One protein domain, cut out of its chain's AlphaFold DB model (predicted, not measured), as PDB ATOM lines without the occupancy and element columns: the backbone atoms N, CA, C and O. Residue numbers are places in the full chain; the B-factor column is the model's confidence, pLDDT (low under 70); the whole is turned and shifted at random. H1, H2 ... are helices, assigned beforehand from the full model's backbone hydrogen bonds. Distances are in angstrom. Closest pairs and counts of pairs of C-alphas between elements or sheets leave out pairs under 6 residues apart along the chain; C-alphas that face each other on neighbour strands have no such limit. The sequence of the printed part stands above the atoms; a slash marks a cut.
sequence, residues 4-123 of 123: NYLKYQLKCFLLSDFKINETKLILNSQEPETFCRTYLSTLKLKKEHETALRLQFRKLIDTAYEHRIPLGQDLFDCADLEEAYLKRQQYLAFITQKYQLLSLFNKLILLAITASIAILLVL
ATOM      1  N   ASN A   4     122.482 270.614 291.211       77.88
ATOM      2  CA  ASN A   4     122.017 269.232 291.199       77.88
ATOM      3  C   ASN A   4     121.255 268.923 292.485       77.88
ATOM      4  O   ASN A   4     120.239 268.239 292.436       77.88
ATOM      5  N   TYR A   5     121.680 269.500 293.602       80.06
ATOM      6  CA  TYR A   5     121.008 269.438 294.880       80.06
ATOM      7  C   TYR A   5     119.712 270.252 294.873       80.06
ATOM      8  O   TYR A   5     118.697 269.737 295.316       80.06
ATOM      9  N   LEU A   6     119.680 271.454 294.284       80.38
ATOM     10  CA  LEU A   6     118.434 272.212 294.094       80.38
ATOM     11  C   LEU A   6     117.444 271.457 293.192       80.38
ATOM     12  O   LEU A   6     116.265 271.349 293.514       80.38
ATOM     13  N   LYS A   7     117.921 270.876 292.085       79.31
ATOM     14  CA  LYS A   7     117.125 269.998 291.214       79.31
ATOM     15  C   LYS A   7     116.615 268.774 291.959       79.31
ATOM     16  O   LYS A   7     115.455 268.412 291.805       79.31
ATOM     17  N   TYR A   8     117.477 268.133 292.740       81.12
ATOM     18  CA  TYR A   8     117.124 266.984 293.559       81.12
ATOM     19  C   TYR A   8     116.064 267.368 294.584       81.12
ATOM     20  O   TYR A   8     115.047 266.697 294.670       81.12
ATOM     21  N   GLN A   9     116.236 268.485 295.288       79.00
ATOM     22  CA  GLN A   9     115.260 268.989 296.241       79.00
ATOM     23  C   GLN A   9     113.931 269.340 295.575       79.00
ATOM     24  O   GLN A   9     112.901 268.985 296.122       79.00
ATOM     25  N   LEU A  10     113.928 269.944 294.384       77.06
ATOM     26  CA  LEU A  10     112.699 270.199 293.623       77.06
ATOM     27  C   LEU A  10     112.025 268.909 293.140       77.06
ATOM     28  O   LEU A  10     110.803 268.788 293.189       77.06
ATOM     29  N   LYS A  11     112.811 267.916 292.724       77.38
ATOM     30  CA  LYS A  11     112.307 266.588 292.364       77.38
ATOM     31  C   LYS A  11     111.729 265.857 293.582       77.38
ATOM     32  O   LYS A  11     110.671 265.247 293.484       77.38
ATOM     33  N   CYS A  12     112.403 265.949 294.726       75.38
ATOM     34  CA  CYS A  12     111.961 265.419 296.016       75.38
ATOM     35  C   CYS A  12     110.811 266.223 296.634       75.38
ATOM     36  O   CYS A  12     110.107 265.743 297.511       75.38
ATOM     37  N   PHE A  13     110.610 267.453 296.198       70.75
ATOM     38  CA  PHE A  13     109.484 268.272 296.598       70.75
ATOM     39  C   PHE A  13     108.206 267.858 295.845       70.75
ATOM     40  O   PHE A  13     107.118 267.869 296.410       70.75
ATOM     41  N   LEU A  14     108.343 267.404 294.594       66.94
ATOM     42  CA  LEU A  14     107.241 267.014 293.700       66.94
ATOM     43  C   LEU A  14     107.218 265.498 293.432       66.94
ATOM     44  O   LEU A  14     106.910 265.070 292.322       66.94
ATOM     45  N   LEU A  15     107.595 264.698 294.436       55.91
ATOM     46  CA  LEU A  15     107.898 263.256 294.377       55.91
ATOM     47  C   LEU A  15     106.923 262.408 293.546       55.91
ATOM     48  O   LEU A  15     105.972 261.827 294.061       55.91
ATOM     49  N   SER A  16     107.226 262.300 292.256       52.53
ATOM     50  CA  SER A  16     107.355 261.086 291.424       52.53
ATOM     51  C   SER A  16     107.023 261.388 289.960       52.53
ATOM     52  O   SER A  16     107.676 260.840 289.076       52.53
ATOM     53  N   ASP A  17     106.142 262.361 289.709       57.06
ATOM     54  CA  ASP A  17     105.699 262.732 288.355       57.06
ATOM     55  C   ASP A  17     106.518 263.863 287.719       57.06
ATOM     56  O   ASP A  17     106.371 264.169 286.535       57.06
ATOM     57  N   PHE A  18     107.407 264.493 288.488       62.59
ATOM     58  CA  PHE A  18     108.214 265.598 287.995       62.59
ATOM     59  C   PHE A  18     109.331 265.090 287.082       62.59
ATOM     60  O   PHE A  18     110.341 264.538 287.545       62.59
ATOM     61  N   LYS A  19     109.166 265.265 285.766       67.56
ATOM     62  CA  LYS A  19     110.228 264.938 284.821       67.56
ATOM     63  C   LYS A  19     111.295 266.032 284.899       67.56
ATOM     64  O   LYS A  19     111.122 267.153 285.389       67.56
ATOM     65  N   ILE A  20     112.483 265.666 284.437       70.12
ATOM     66  CA  ILE A  20     113.655 266.550 284.437       70.12
ATOM     67  C   ILE A  20     113.358 267.859 283.680       70.12
ATOM     68  O   ILE A  20     113.949 268.895 283.987       70.12
ATOM     69  N   ASN A  21     112.432 267.824 282.721       74.19
ATOM     70  CA  ASN A  21     112.060 268.965 281.897       74.19
ATOM     71  C   ASN A  21     111.257 270.009 282.678       74.19
ATOM     72  O   ASN A  21     111.594 271.184 282.616       74.19
ATOM     73  N   GLU A  22     110.281 269.607 283.484       77.12
ATOM     74  CA  GLU A  22     109.474 270.515 284.299       77.12
ATOM     75  C   GLU A  22     110.342 271.179 285.376       77.12
ATOM     76  O   GLU A  22     110.212 272.374 285.632       77.12
ATOM     77  N   THR A  23     111.327 270.457 285.923       78.44
ATOM     78  CA  THR A  23     112.314 271.056 286.842       78.44
ATOM     79  C   THR A  23     113.163 272.112 286.151       78.44
ATOM     80  O   THR A  23     113.390 273.184 286.708       78.44
ATOM     81  N   LYS A  24     113.632 271.834 284.930       77.94
ATOM     82  CA  LYS A  24     114.371 272.822 284.136       77.94
ATOM     83  C   LYS A  24     113.504 274.048 283.844       77.94
ATOM     84  O   LYS A  24     114.002 275.160 283.977       77.94
ATOM     85  N   LEU A  25     112.229 273.854 283.503       82.06
ATOM     86  CA  LEU A  25     111.291 274.942 283.223       82.06
ATOM     87  C   LEU A  25     111.038 275.818 284.453       82.06
ATOM     88  O   LEU A  25     111.153 277.030 284.343       82.06
ATOM     89  N   ILE A  26     110.794 275.231 285.632       84.00
ATOM     90  CA  ILE A  26     110.637 276.007 286.874       84.00
ATOM     91  C   ILE A  26     111.889 276.836 287.162       84.00
ATOM     92  O   ILE A  26     111.791 278.022 287.461       84.00
ATOM     93  N   LEU A  27     113.068 276.219 287.069       83.12
ATOM     94  CA  LEU A  27     114.329 276.884 287.391       83.12
ATOM     95  C   LEU A  27     114.664 278.017 286.408       83.12
ATOM     96  O   LEU A  27     115.292 278.998 286.809       83.12
ATOM     97  N   ASN A  28     114.303 277.855 285.131       82.94
ATOM     98  CA  ASN A  28     114.562 278.813 284.050       82.94
ATOM     99  C   ASN A  28     113.418 279.817 283.834       82.94
ATOM    100  O   ASN A  28     113.587 280.751 283.059       82.94
ATOM    101  N   SER A  29     112.264 279.642 284.484       84.44
ATOM    102  CA  SER A  29     111.169 280.612 284.427       84.44
ATOM    103  C   SER A  29     111.643 281.941 284.989       84.44
ATOM    104  O   SER A  29     112.180 281.949 286.092       84.44
ATOM    105  N   GLN A  30     111.370 283.044 284.286       82.62
ATOM    106  CA  GLN A  30     111.660 284.409 284.739       82.62
ATOM    107  C   GLN A  30     111.113 284.680 286.151       82.62
ATOM    108  O   GLN A  30     111.766 285.345 286.952       82.62
ATOM    109  N   GLU A  31     109.956 284.092 286.466       85.56
ATOM    110  CA  GLU A  31     109.358 284.081 287.798       85.56
ATOM    111  C   GLU A  31     109.164 282.629 288.275       85.56
ATOM    112  O   GLU A  31     108.114 282.018 288.028       85.56
ATOM    113  N   PRO A  32     110.164 282.032 288.951       85.31
ATOM    114  CA  PRO A  32     110.095 280.642 289.407       85.31
ATOM    115  C   PRO A  32     108.947 280.399 290.392       85.31
ATOM    116  O   PRO A  32     108.314 279.342 290.367       85.31
ATOM    117  N   GLU A  33     108.643 281.389 291.240       85.25
ATOM    118  CA  GLU A  33     107.551 281.315 292.216       85.25
ATOM    119  C   GLU A  33     106.177 281.318 291.564       85.25
ATOM    120  O   GLU A  33     105.365 280.432 291.847       85.25
ATOM    121  N   THR A  34     105.930 282.261 290.659       86.75
ATOM    122  CA  THR A  34     104.670 282.342 289.922       86.75
ATOM    123  C   THR A  34     104.447 281.072 289.107       86.75
ATOM    124  O   THR A  34     103.378 280.466 289.185       86.75
ATOM    125  N   PHE A  35     105.476 280.602 288.395       86.88
ATOM    126  CA  PHE A  35     105.377 279.381 287.599       86.88
ATOM    127  C   PHE A  35     105.096 278.154 288.470       86.88
ATOM    128  O   PHE A  35     104.210 277.364 288.150       86.88
ATOM    129  N   CYS A  36     105.806 277.986 289.591       84.00
ATOM    130  CA  CYS A  36     105.582 276.839 290.464       84.00
ATOM    131  C   CYS A  36     104.189 276.861 291.101       84.00
ATOM    132  O   CYS A  36     103.546 275.818 291.177       84.00
ATOM    133  N   ARG A  37     103.669 278.033 291.493       84.19
ATOM    134  CA  ARG A  37     102.288 278.158 291.991       84.19
ATOM    135  C   ARG A  37     101.269 277.715 290.947       84.19
ATOM    136  O   ARG A  37     100.375 276.937 291.266       84.19
ATOM    137  N   THR A  38     101.430 278.173 289.707       85.75
ATOM    138  CA  THR A  38     100.580 277.750 288.589       85.75
ATOM    139  C   THR A  38     100.707 276.251 288.342       85.75
ATOM    140  O   THR A  38      99.715 275.574 288.119       85.75
ATOM    141  N   TYR A  39     101.909 275.691 288.450       83.06
ATOM    142  CA  TYR A  39     102.103 274.254 288.310       83.06
ATOM    143  C   TYR A  39     101.419 273.460 289.438       83.06
ATOM    144  O   TYR A  39     100.687 272.511 289.168       83.06
ATOM    145  N   LEU A  40     101.575 273.870 290.697       82.38
ATOM    146  CA  LEU A  40     100.941 273.217 291.846       82.38
ATOM    147  C   LEU A  40      99.410 273.210 291.737       82.38
ATOM    148  O   LEU A  40      98.785 272.206 292.081       82.38
ATOM    149  N   SER A  41      98.808 274.277 291.205       82.88
ATOM    150  CA  SER A  41      97.356 274.328 291.005       82.88
ATOM    151  C   SER A  41      96.874 273.367 289.909       82.88
ATOM    152  O   SER A  41      95.771 272.825 290.014       82.88
ATOM    153  N   THR A  42      97.707 273.059 288.904       83.62
ATOM    154  CA  THR A  42      97.373 272.045 287.881       83.62
ATOM    155  C   THR A  42      97.346 270.619 288.428       83.62
ATOM    156  O   THR A  42      96.616 269.779 287.901       83.62
ATOM    157  N   LEU A  43      98.072 270.348 289.519       79.38
ATOM    158  CA  LEU A  43      98.170 269.017 290.125       79.38
ATOM    159  C   LEU A  43      96.931 268.610 290.942       79.38
ATOM    160  O   LEU A  43      96.877 267.485 291.433       79.38
ATOM    161  N   LYS A  44      95.928 269.495 291.087       80.50
ATOM    162  CA  LYS A  44      94.656 269.227 291.796       80.50
ATOM    163  C   LYS A  44      94.853 268.604 293.191       80.50
ATOM    164  O   LYS A  44      94.138 267.685 293.591       80.50
ATOM    165  N   LEU A  45      95.843 269.101 293.928       80.62
ATOM    166  CA  LEU A  45      96.186 268.617 295.263       80.62
ATOM    167  C   LEU A  45      95.148 269.055 296.306       80.62
ATOM    168  O   LEU A  45      94.392 270.007 296.118       80.62
ATOM    169  N   LYS A  46      95.133 268.384 297.465       85.69
ATOM    170  CA  LYS A  46      94.379 268.877 298.628       85.69
ATOM    171  C   LYS A  46      94.972 270.212 299.090       85.69
ATOM    172  O   LYS A  46      96.187 270.335 299.207       85.69
ATOM    173  N   LYS A  47      94.112 271.170 299.445       84.31
ATOM    174  CA  LYS A  47      94.489 272.552 299.802       84.31
ATOM    175  C   LYS A  47      95.572 272.654 300.888       84.31
ATOM    176  O   LYS A  47      96.461 273.499 300.806       84.31
ATOM    177  N   GLU A  48      95.521 271.786 301.896       83.56
ATOM    178  CA  GLU A  48      96.527 271.728 302.967       83.56
ATOM    179  C   GLU A  48      97.897 271.277 302.447       83.56
ATOM    180  O   GLU A  48      98.914 271.894 302.760       83.56
ATOM    181  N   HIS A  49      97.918 270.247 301.596       80.44
ATOM    182  CA  HIS A  49      99.139 269.762 300.953       80.44
ATOM    183  C   HIS A  49      99.708 270.800 299.989       80.44
ATOM    184  O   HIS A  49     100.901 271.073 300.031       80.44
ATOM    185  N   GLU A  50      98.863 271.432 299.175       82.56
ATOM    186  CA  GLU A  50      99.276 272.514 298.280       82.56
ATOM    187  C   GLU A  50      99.921 273.670 299.059       82.56
ATOM    188  O   GLU A  50     100.968 274.183 298.671       82.56
ATOM    189  N   THR A  51      99.340 274.047 300.201       83.81
ATOM    190  CA  THR A  51      99.858 275.136 301.039       83.81
ATOM    191  C   THR A  51     101.200 274.776 301.676       83.81
ATOM    192  O   THR A  51     102.130 275.586 301.638       83.81
ATOM    193  N   ALA A  52     101.318 273.569 302.237       82.88
ATOM    194  CA  ALA A  52     102.570 273.073 302.802       82.88
ATOM    195  C   ALA A  52     103.669 273.005 301.734       82.88
ATOM    196  O   ALA A  52     104.794 273.454 301.965       82.88
ATOM    197  N   LEU A  53     103.313 272.522 300.542       80.56
ATOM    198  CA  LEU A  53     104.226 272.450 299.419       80.56
ATOM    199  C   LEU A  53     104.674 273.858 299.003       80.56
ATOM    200  O   LEU A  53     105.864 274.161 298.968       80.56
ATOM    201  N   ARG A  54     103.739 274.783 298.791       82.69
ATOM    202  CA  ARG A  54     104.055 276.170 298.428       82.69
ATOM    203  C   ARG A  54     105.048 276.828 299.391       82.69
ATOM    204  O   ARG A  54     105.945 277.539 298.946       82.69
ATOM    205  N   LEU A  55     104.909 276.594 300.698       84.56
ATOM    206  CA  LEU A  55     105.835 277.123 301.706       84.56
ATOM    207  C   LEU A  55     107.248 276.546 301.567       84.56
ATOM    208  O   LEU A  55     108.224 277.290 301.636       84.56
ATOM    209  N   GLN A  56     107.372 275.239 301.345       81.75
ATOM    210  CA  GLN A  56     108.674 274.606 301.132       81.75
ATOM    211  C   GLN A  56     109.317 275.052 299.814       81.75
ATOM    212  O   GLN A  56     110.516 275.319 299.789       81.75
ATOM    213  N   PHE A  57     108.533 275.193 298.742       84.06
ATOM    214  CA  PHE A  57     109.025 275.723 297.471       84.06
ATOM    215  C   PHE A  57     109.569 277.140 297.625       84.06
ATOM    216  O   PHE A  57     110.680 277.429 297.186       84.06
ATOM    217  N   ARG A  58     108.806 278.011 298.292       85.88
ATOM    218  CA  ARG A  58     109.252 279.369 298.594       85.88
ATOM    219  C   ARG A  58     110.587 279.341 299.333       85.88
ATOM    220  O   ARG A  58     111.527 279.986 298.896       85.88
ATOM    221  N   LYS A  59     110.710 278.498 300.363       86.75
ATOM    222  CA  LYS A  59     111.972 278.318 301.087       86.75
ATOM    223  C   LYS A  59     113.120 277.872 300.171       86.75
ATOM    224  O   LYS A  59     114.232 278.359 300.338       86.75
ATOM    225  N   LEU A  60     112.878 276.969 299.215       83.50
ATOM    226  CA  LEU A  60     113.894 276.524 298.251       83.50
ATOM    227  C   LEU A  60     114.368 277.658 297.338       83.50
ATOM    228  O   LEU A  60     115.570 277.794 297.119       83.50
ATOM    229  N   ILE A  61     113.442 278.470 296.828       84.44
ATOM    230  CA  ILE A  61     113.766 279.631 295.991       84.44
ATOM    231  C   ILE A  61     114.481 280.712 296.799       84.44
ATOM    232  O   ILE A  61     115.522 281.192 296.362       84.44
ATOM    233  N   ASP A  62     113.989 281.028 297.997       86.81
ATOM    234  CA  ASP A  62     114.621 281.989 298.905       86.81
ATOM    235  C   ASP A  62     116.061 281.554 299.224       86.81
ATOM    236  O   ASP A  62     116.999 282.327 299.058       86.81
ATOM    237  N   THR A  63     116.264 280.272 299.547       84.31
ATOM    238  CA  THR A  63     117.600 279.694 299.785       84.31
ATOM    239  C   THR A  63     118.497 279.813 298.546       84.31
ATOM    240  O   THR A  63     119.697 280.071 298.652       84.31
ATOM    241  N   ALA A  64     117.945 279.618 297.347       83.38
ATOM    242  CA  ALA A  64     118.708 279.756 296.115       83.38
ATOM    243  C   ALA A  64     119.130 281.214 295.861       83.38
ATOM    244  O   ALA A  64     120.288 281.439 295.502       83.38
ATOM    245  N   TYR A  65     118.251 282.187 296.123       84.19
ATOM    246  CA  TYR A  65     118.577 283.615 296.051       84.19
ATOM    247  C   TYR A  65     119.586 284.047 297.119       84.19
ATOM    248  O   TYR A  65     120.529 284.775 296.805       84.19
ATOM    249  N   GLU A  66     119.466 283.557 298.356       84.56
ATOM    250  CA  GLU A  66     120.445 283.797 299.427       84.56
ATOM    251  C   GLU A  66     121.845 283.317 299.027       84.56
ATOM    252  O   GLU A  66     122.846 284.008 299.231       84.56
ATOM    253  N   HIS A  67     121.918 282.150 298.385       79.94
ATOM    254  CA  HIS A  67     123.157 281.614 297.832       79.94
ATOM    255  C   HIS A  67     123.510 282.167 296.449       79.94
ATOM    256  O   HIS A  67     124.477 281.687 295.852       79.94
ATOM    257  N   ARG A  68     122.760 283.164 295.953       82.00
ATOM    258  CA  ARG A  68     122.958 283.839 294.661       82.00
ATOM    259  C   ARG A  68     123.092 282.864 293.485       82.00
ATOM    260  O   ARG A  68     123.804 283.130 292.519       82.00
ATOM    261  N   ILE A  69     122.425 281.714 293.574       84.25
ATOM    262  CA  ILE A  69     122.343 280.761 292.469       84.25
ATOM    263  C   ILE A  69     121.530 281.443 291.361       84.25
ATOM    264  O   ILE A  69     120.393 281.824 291.634       84.25
ATOM    265  N   PRO A  70     122.057 281.562 290.128       84.06
ATOM    266  CA  PRO A  70     121.346 282.240 289.051       84.06
ATOM    267  C   PRO A  70     120.007 281.552 288.768       84.06
ATOM    268  O   PRO A  70     119.970 280.359 288.444       84.06
ATOM    269  N   LEU A  71     118.911 282.293 288.898       85.50
ATOM    270  CA  LEU A  71     117.539 281.849 288.649       85.50
ATOM    271  C   LEU A  71     116.716 283.012 288.095       85.50
ATOM    272  O   LEU A  71     117.078 284.172 288.273       85.50
ATOM    273  N   GLY A  72     115.589 282.705 287.452       82.38
ATOM    274  CA  GLY A  72     114.647 283.736 287.026       82.38
ATOM    275  C   GLY A  72     115.270 284.809 286.149       82.38
ATOM    276  O   GLY A  72     115.829 284.508 285.095       82.38
ATOM    277  N   GLN A  73     115.170 286.058 286.597       79.56
ATOM    278  CA  GLN A  73     115.690 287.222 285.879       79.56
ATOM    279  C   GLN A  73     117.200 287.157 285.615       79.56
ATOM    280  O   GLN A  73     117.640 287.630 284.573       79.56
ATOM    281  N   ASP A  74     117.991 286.497 286.468       80.81
ATOM    282  CA  ASP A  74     119.444 286.353 286.256       80.81
ATOM    283  C   ASP A  74     119.789 285.534 284.999       80.81
ATOM    284  O   ASP A  74     120.933 285.518 284.526       80.81
ATOM    285  N   LEU A  75     118.801 284.811 284.473       83.75
ATOM    286  CA  LEU A  75     118.896 283.949 283.302       83.75
ATOM    287  C   LEU A  75     118.107 284.495 282.113       83.75
ATOM    288  O   LEU A  75     118.036 283.820 281.094       83.75
ATOM    289  N   PHE A  76     117.519 285.687 282.235       78.00
ATOM    290  CA  PHE A  76     116.691 286.280 281.186       78.00
ATOM    291  C   PHE A  76     117.462 286.485 279.877       78.00
ATOM    292  O   PHE A  76     116.915 286.270 278.803       78.00
ATOM    293  N   ASP A  77     118.747 286.828 279.978       80.56
ATOM    294  CA  ASP A  77     119.620 287.040 278.819       80.56
ATOM    295  C   ASP A  77     120.086 285.734 278.154       80.56
ATOM    296  O   ASP A  77     120.791 285.780 277.150       80.56
ATOM    297  N   CYS A  78     119.762 284.568 278.723       83.31
ATOM    298  CA  CYS A  78     120.128 283.285 278.133       83.31
ATOM    299  C   CYS A  78     119.179 282.966 276.975       83.31
ATOM    300  O   CYS A  78     117.961 282.925 277.158       83.31
ATOM    301  N   ALA A  79     119.736 282.696 275.797       79.75
ATOM    302  CA  ALA A  79     118.966 282.388 274.598       79.75
ATOM    303  C   ALA A  79     118.200 281.063 274.727       79.75
ATOM    304  O   ALA A  79     117.126 280.898 274.145       79.75
ATOM    305  N   ASP A  80     118.734 280.118 275.506       83.81
ATOM    306  CA  ASP A  80     118.132 278.808 275.711       83.81
ATOM    307  C   ASP A  80     118.389 278.210 277.112       83.81
ATOM    308  O   ASP A  80     119.049 278.772 277.994       83.81
ATOM    309  N   LEU A  81     117.816 277.020 277.331       80.31
ATOM    310  CA  LEU A  81     117.927 276.280 278.590       80.31
ATOM    311  C   LEU A  81     119.347 275.744 278.846       80.31
ATOM    312  O   LEU A  81     119.663 275.425 279.997       80.31
ATOM    313  N   GLU A  82     120.158 275.570 277.801       81.62
ATOM    314  CA  GLU A  82     121.521 275.044 277.874       81.62
ATOM    315  C   GLU A  82     122.487 276.132 278.344       81.62
ATOM    316  O   GLU A  82     123.238 275.914 279.297       81.62
ATOM    317  N   GLU A  83     122.376 277.338 277.798       84.94
ATOM    318  CA  GLU A  83     123.111 278.516 278.244       84.94
ATOM    319  C   GLU A  83     122.765 278.866 279.698       84.94
ATOM    320  O   GLU A  83     123.651 279.047 280.542       84.94
ATOM    321  N   ALA A  84     121.475 278.824 280.052       84.19
ATOM    322  CA  ALA A  84     121.027 279.013 281.429       84.19
ATOM    323  C   ALA A  84     121.552 277.924 282.384       84.19
ATOM    324  O   ALA A  84     121.753 278.158 283.582       84.19
ATOM    325  N   TYR A  85     121.768 276.701 281.893       82.50
ATOM    326  CA  TYR A  85     122.415 275.644 282.667       82.50
ATOM    327  C   TYR A  85     123.913 275.924 282.841       82.50
ATOM    328  O   TYR A  85     124.421 275.826 283.962       82.50
ATOM    329  N   LEU A  86     124.600 276.325 281.771       83.69
ATOM    330  CA  LEU A  86     126.029 276.625 281.774       83.69
ATOM    331  C   LEU A  86     126.362 277.780 282.729       83.69
ATOM    332  O   LEU A  86     127.262 277.645 283.558       83.69
ATOM    333  N   LYS A  87     125.582 278.867 282.695       84.75
ATOM    334  CA  LYS A  87     125.748 280.040 283.574       84.75
ATOM    335  C   LYS A  87     125.669 279.661 285.055       84.75
ATOM    336  O   LYS A  87     126.481 280.101 285.869       84.75
ATOM    337  N   ARG A  88     124.750 278.758 285.414       85.56
ATOM    338  CA  ARG A  88     124.679 278.206 286.778       85.56
ATOM    339  C   ARG A  88     125.867 277.314 287.114       85.56
ATOM    340  O   ARG A  88     126.372 277.401 288.227       85.56
ATOM    341  N   GLN A  89     126.318 276.461 286.194       82.75
ATOM    342  CA  GLN A  89     127.489 275.607 286.436       82.75
ATOM    343  C   GLN A  89     128.757 276.433 286.651       82.75
ATOM    344  O   GLN A  89     129.504 276.172 287.591       82.75
ATOM    345  N   GLN A  90     128.963 277.475 285.848       84.94
ATOM    346  CA  GLN A  90     130.072 278.413 286.016       84.94
ATOM    347  C   GLN A  90     130.018 279.102 287.383       84.94
ATOM    348  O   GLN A  90     131.022 279.158 288.093       84.94
ATOM    349  N   TYR A  91     128.832 279.558 287.791       84.75
ATOM    350  CA  TYR A  91     128.631 280.147 289.109       84.75
ATOM    351  C   TYR A  91     128.982 279.179 290.249       84.75
ATOM    352  O   TYR A  91     129.686 279.531 291.197       84.75
ATOM    353  N   LEU A  92     128.527 277.931 290.147       81.00
ATOM    354  CA  LEU A  92     128.798 276.901 291.147       81.00
ATOM    355  C   LEU A  92     130.265 276.504 291.201       81.00
ATOM    356  O   LEU A  92     130.791 276.303 292.296       81.00
ATOM    357  N   ALA A  93     130.933 276.416 290.053       82.50
ATOM    358  CA  ALA A  93     132.365 276.172 289.989       82.50
ATOM    359  C   ALA A  93     133.131 277.302 290.690       82.50
ATOM    360  O   ALA A  93     133.972 277.037 291.549       82.50
ATOM    361  N   PHE A  94     132.763 278.556 290.417       83.50
ATOM    362  CA  PHE A  94     133.354 279.728 291.060       83.50
ATOM    363  C   PHE A  94     133.158 279.733 292.581       83.50
ATOM    364  O   PHE A  94     134.109 279.952 293.336       83.50
ATOM    365  N   ILE A  95     131.940 279.450 293.052       80.56
ATOM    366  CA  ILE A  95     131.659 279.318 294.483       80.56
ATOM    367  C   ILE A  95     132.481 278.186 295.103       80.56
ATOM    368  O   ILE A  95     133.114 278.380 296.142       80.56
ATOM    369  N   THR A  96     132.474 277.007 294.482       79.94
ATOM    370  CA  THR A  96     133.175 275.824 294.997       79.94
ATOM    371  C   THR A  96     134.666 276.106 295.129       79.94
ATOM    372  O   THR A  96     135.254 275.826 296.172       79.94
ATOM    373  N   GLN A  97     135.261 276.752 294.126       81.62
ATOM    374  CA  GLN A  97     136.664 277.146 294.145       81.62
ATOM    375  C   GLN A  97     136.965 278.155 295.262       81.62
ATOM    376  O   GLN A  97     137.958 278.004 295.972       81.62
ATOM    377  N   LYS A  98     136.094 279.149 295.485       80.00
ATOM    378  CA  LYS A  98     136.233 280.096 296.604       80.00
ATOM    379  C   LYS A  98     136.201 279.405 297.964       80.00
ATOM    380  O   LYS A  98     137.040 279.698 298.812       80.00
ATOM    381  N   TYR A  99     135.269 278.477 298.173       79.12
ATOM    382  CA  TYR A  99     135.196 277.716 299.422       79.12
ATOM    383  C   TYR A  99     136.396 276.788 299.610       79.12
ATOM    384  O   TYR A  99     136.905 276.676 300.723       79.12
ATOM    385  N   GLN A 100     136.881 276.153 298.542       81.00
ATOM    386  CA  GLN A 100     138.092 275.332 298.589       81.00
ATOM    387  C   GLN A 100     139.323 276.166 298.948       81.00
ATOM    388  O   GLN A 100     140.092 275.758 299.816       81.00
ATOM    389  N   LEU A 101     139.474 277.354 298.357       79.75
ATOM    390  CA  LEU A 101     140.526 278.306 298.716       79.75
ATOM    391  C   LEU A 101     140.431 278.716 300.188       79.75
ATOM    392  O   LEU A 101     141.416 278.607 300.912       79.75
ATOM    393  N   LEU A 102     139.247 279.115 300.659       82.25
ATOM    394  CA  LEU A 102     139.034 279.480 302.062       82.25
ATOM    395  C   LEU A 102     139.357 278.309 303.010       82.25
ATOM    396  O   LEU A 102     139.998 278.492 304.043       82.25
ATOM    397  N   SER A 103     138.952 277.092 302.643       80.62
ATOM    398  CA  SER A 103     139.254 275.873 303.397       80.62
ATOM    399  C   SER A 103     140.755 275.594 303.452       80.62
ATOM    400  O   SER A 103     141.265 275.245 304.515       80.62
ATOM    401  N   LEU A 104     141.472 275.778 302.340       86.38
ATOM    402  CA  LEU A 104     142.928 275.654 302.293       86.38
ATOM    403  C   LEU A 104     143.600 276.674 303.215       86.38
ATOM    404  O   LEU A 104     144.436 276.280 304.024       86.38
ATOM    405  N   PHE A 105     143.190 277.945 303.168       87.44
ATOM    406  CA  PHE A 105     143.706 278.970 304.081       87.44
ATOM    407  C   PHE A 105     143.460 278.611 305.548       87.44
ATOM    408  O   PHE A 105     144.396 278.643 306.344       87.44
ATOM    409  N   ASN A 106     142.246 278.184 305.906       82.62
ATOM    410  CA  ASN A 106     141.938 277.766 307.275       82.62
ATOM    411  C   ASN A 106     142.802 276.585 307.732       82.62
ATOM    412  O   ASN A 106     143.288 276.580 308.861       82.62
ATOM    413  N   LYS A 107     143.029 275.596 306.859       88.38
ATOM    414  CA  LYS A 107     143.905 274.454 307.161       88.38
ATOM    415  C   LYS A 107     145.352 274.890 307.365       88.38
ATOM    416  O   LYS A 107     145.984 274.416 308.300       88.38
ATOM    417  N   LEU A 108     145.864 275.797 306.532       90.06
ATOM    418  CA  LEU A 108     147.225 276.326 306.661       90.06
ATOM    419  C   LEU A 108     147.408 277.121 307.958       90.06
ATOM    420  O   LEU A 108     148.406 276.929 308.646       90.06
ATOM    421  N   ILE A 109     146.431 277.956 308.324       90.62
ATOM    422  CA  ILE A 109     146.438 278.698 309.592       90.62
ATOM    423  C   ILE A 109     146.444 277.727 310.775       90.62
ATOM    424  O   ILE A 109     147.270 277.861 311.675       90.62
ATOM    425  N   LEU A 110     145.562 276.721 310.760       90.75
ATOM    426  CA  LEU A 110     145.505 275.712 311.817       90.75
ATOM    427  C   LEU A 110     146.845 274.974 311.947       90.75
ATOM    428  O   LEU A 110     147.353 274.814 313.053       90.75
ATOM    429  N   LEU A 111     147.441 274.584 310.816       90.94
ATOM    430  CA  LEU A 111     148.723 273.887 310.782       90.94
ATOM    431  C   LEU A 111     149.848 274.756 311.363       90.94
ATOM    432  O   LEU A 111     150.617 274.279 312.196       90.94
ATOM    433  N   ALA A 112     149.893 276.041 311.002       89.19
ATOM    434  CA  ALA A 112     150.855 276.995 311.546       89.19
ATOM    435  C   ALA A 112     150.699 277.172 313.066       89.19
ATOM    436  O   ALA A 112     151.697 277.157 313.785       89.19
ATOM    437  N   ILE A 113     149.465 277.267 313.573       91.50
ATOM    438  CA  ILE A 113     149.190 277.338 315.019       91.50
ATOM    439  C   ILE A 113     149.671 276.062 315.718       91.50
ATOM    440  O   ILE A 113     150.398 276.144 316.706       91.50
ATOM    441  N   THR A 114     149.327 274.882 315.193       90.44
ATOM    442  CA  THR A 114     149.753 273.607 315.793       90.44
ATOM    443  C   THR A 114     151.270 273.429 315.779       90.44
ATOM    444  O   THR A 114     151.832 272.981 316.774       90.44
ATOM    445  N   ALA A 115     151.948 273.841 314.703       88.75
ATOM    446  CA  ALA A 115     153.404 273.814 314.616       88.75
ATOM    447  C   ALA A 115     154.042 274.784 315.622       88.75
ATOM    448  O   ALA A 115     155.005 274.429 316.293       88.75
ATOM    449  N   SER A 116     153.465 275.978 315.782       87.50
ATOM    450  CA  SER A 116     153.943 276.985 316.736       87.50
ATOM    451  C   SER A 116     153.812 276.496 318.180       87.50
ATOM    452  O   SER A 116     154.754 276.633 318.950       87.50
ATOM    453  N   ILE A 117     152.684 275.866 318.530       89.81
ATOM    454  CA  ILE A 117     152.465 275.245 319.848       89.81
ATOM    455  C   ILE A 117     153.448 274.092 320.078       89.81
ATOM    456  O   ILE A 117     154.020 273.987 321.158       89.81
ATOM    457  N   ALA A 118     153.668 273.241 319.072       85.94
ATOM    458  CA  ALA A 118     154.612 272.131 319.177       85.94
ATOM    459  C   ALA A 118     156.049 272.619 319.416       85.94
ATOM    460  O   ALA A 118     156.750 272.047 320.243       85.94
ATOM    461  N   ILE A 119     156.472 273.699 318.750       84.94
ATOM    462  CA  ILE A 119     157.783 274.326 318.976       84.94
ATOM    463  C   ILE A 119     157.874 274.904 320.397       84.94
ATOM    464  O   ILE A 119     158.880 274.705 321.069       84.94
ATOM    465  N   LEU A 120     156.814 275.564 320.875       83.62
ATOM    466  CA  LEU A 120     156.734 276.155 322.220       83.62
ATOM    467  C   LEU A 120     156.748 275.123 323.357       83.62
ATOM    468  O   LEU A 120     157.112 275.469 324.469       83.62
ATOM    469  N   LEU A 121     156.319 273.888 323.093       81.69
ATOM    470  CA  LEU A 121     156.355 272.779 324.054       81.69
ATOM    471  C   LEU A 121     157.721 272.078 324.123       81.69
ATOM    472  O   LEU A 121     157.979 271.358 325.084       81.69
ATOM    473  N   VAL A 122     158.544 272.213 323.080       77.12
ATOM    474  CA  VAL A 122     159.865 271.570 322.974       77.12
ATOM    475  C   VAL A 122     160.989 272.484 323.480       77.12
ATOM    476  O   VAL A 122     162.026 271.978 323.909       77.12
ATOM    477  N   LEU A 123     160.789 273.803 323.417       64.38
ATOM    478  CA  LEU A 123     161.642 274.837 324.020       64.38
ATOM    479  C   LEU A 123     161.378 274.980 325.523       64.38
ATOM    480  O   LEU A 123     162.372 275.206 326.248       64.38
TER     481      LEU A 123
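AT A GLANCE: This is residues 4 to 123 of the 123 residues of an uncharacterized protein of Succinivibrio sp (UniProt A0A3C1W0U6). A long single helix, H6, reaches out as an arm from a small compact head made of five shorter helices, and residues 96 to 123 stick out free. In the head, H4 has H1 and H3 packed on it, running opposite ways to H4, while H2 and little H5 lie near the root of the arm. The printed part has 120 residues with six named helices, H1 to H6 in chain order, and no named strand: all helix. It is extended, with a radius of gyration of the C-alphas of 21.0 A and spans of 74 by 37 by 21 A.

IN THESE COORDINATES: H6, residues 81 to 122, runs 61.2 A from C-alpha 81 at (117.927, 276.280, 278.590) to C-alpha 122 at (159.865, 271.570, 322.974). H4, residues 47 to 66, measures 28.3 A, and H3, residues 32 to 42, 15.4 A. H1 is residues 4 to 13, beginning at C-alpha 4 (122.017, 269.232, 291.199); H2 is residues 20 to 28 and H5 residues 72 to 75.

HOW THE PARTS SIT: H6 only just touches H2, with 3 pairs of C-alphas within 8 A, through residues 81 to 84 alone; Asn 28 and Leu 81 have the closest C-alphas, 6.9 A, and the lines are about perpendicular at 81 degrees. H4 touches H1 at a shallow tilt of 12 degrees, opposite ways, closest at the C-alphas of Phe 13 and Leu 53, 7.3 A. H3 and H4 form a helical hairpin at 18 degrees, closest at the C-alphas of Leu 40 and Glu 50, 6.7 A. H4 and H6 are apart. Every O i to N i+4 pair is within hydrogen-bond range in H1, H2, H3 and H4, and 37 of 38 in H6; H5 is too short for one.

THE WHOLE: The C-alphas farthest apart, Lys 44 and Leu 123, are 74.5 A apart. The printed part has no cut, and no link is long. Residues 14 to 19 and 123 are under pLDDT 70.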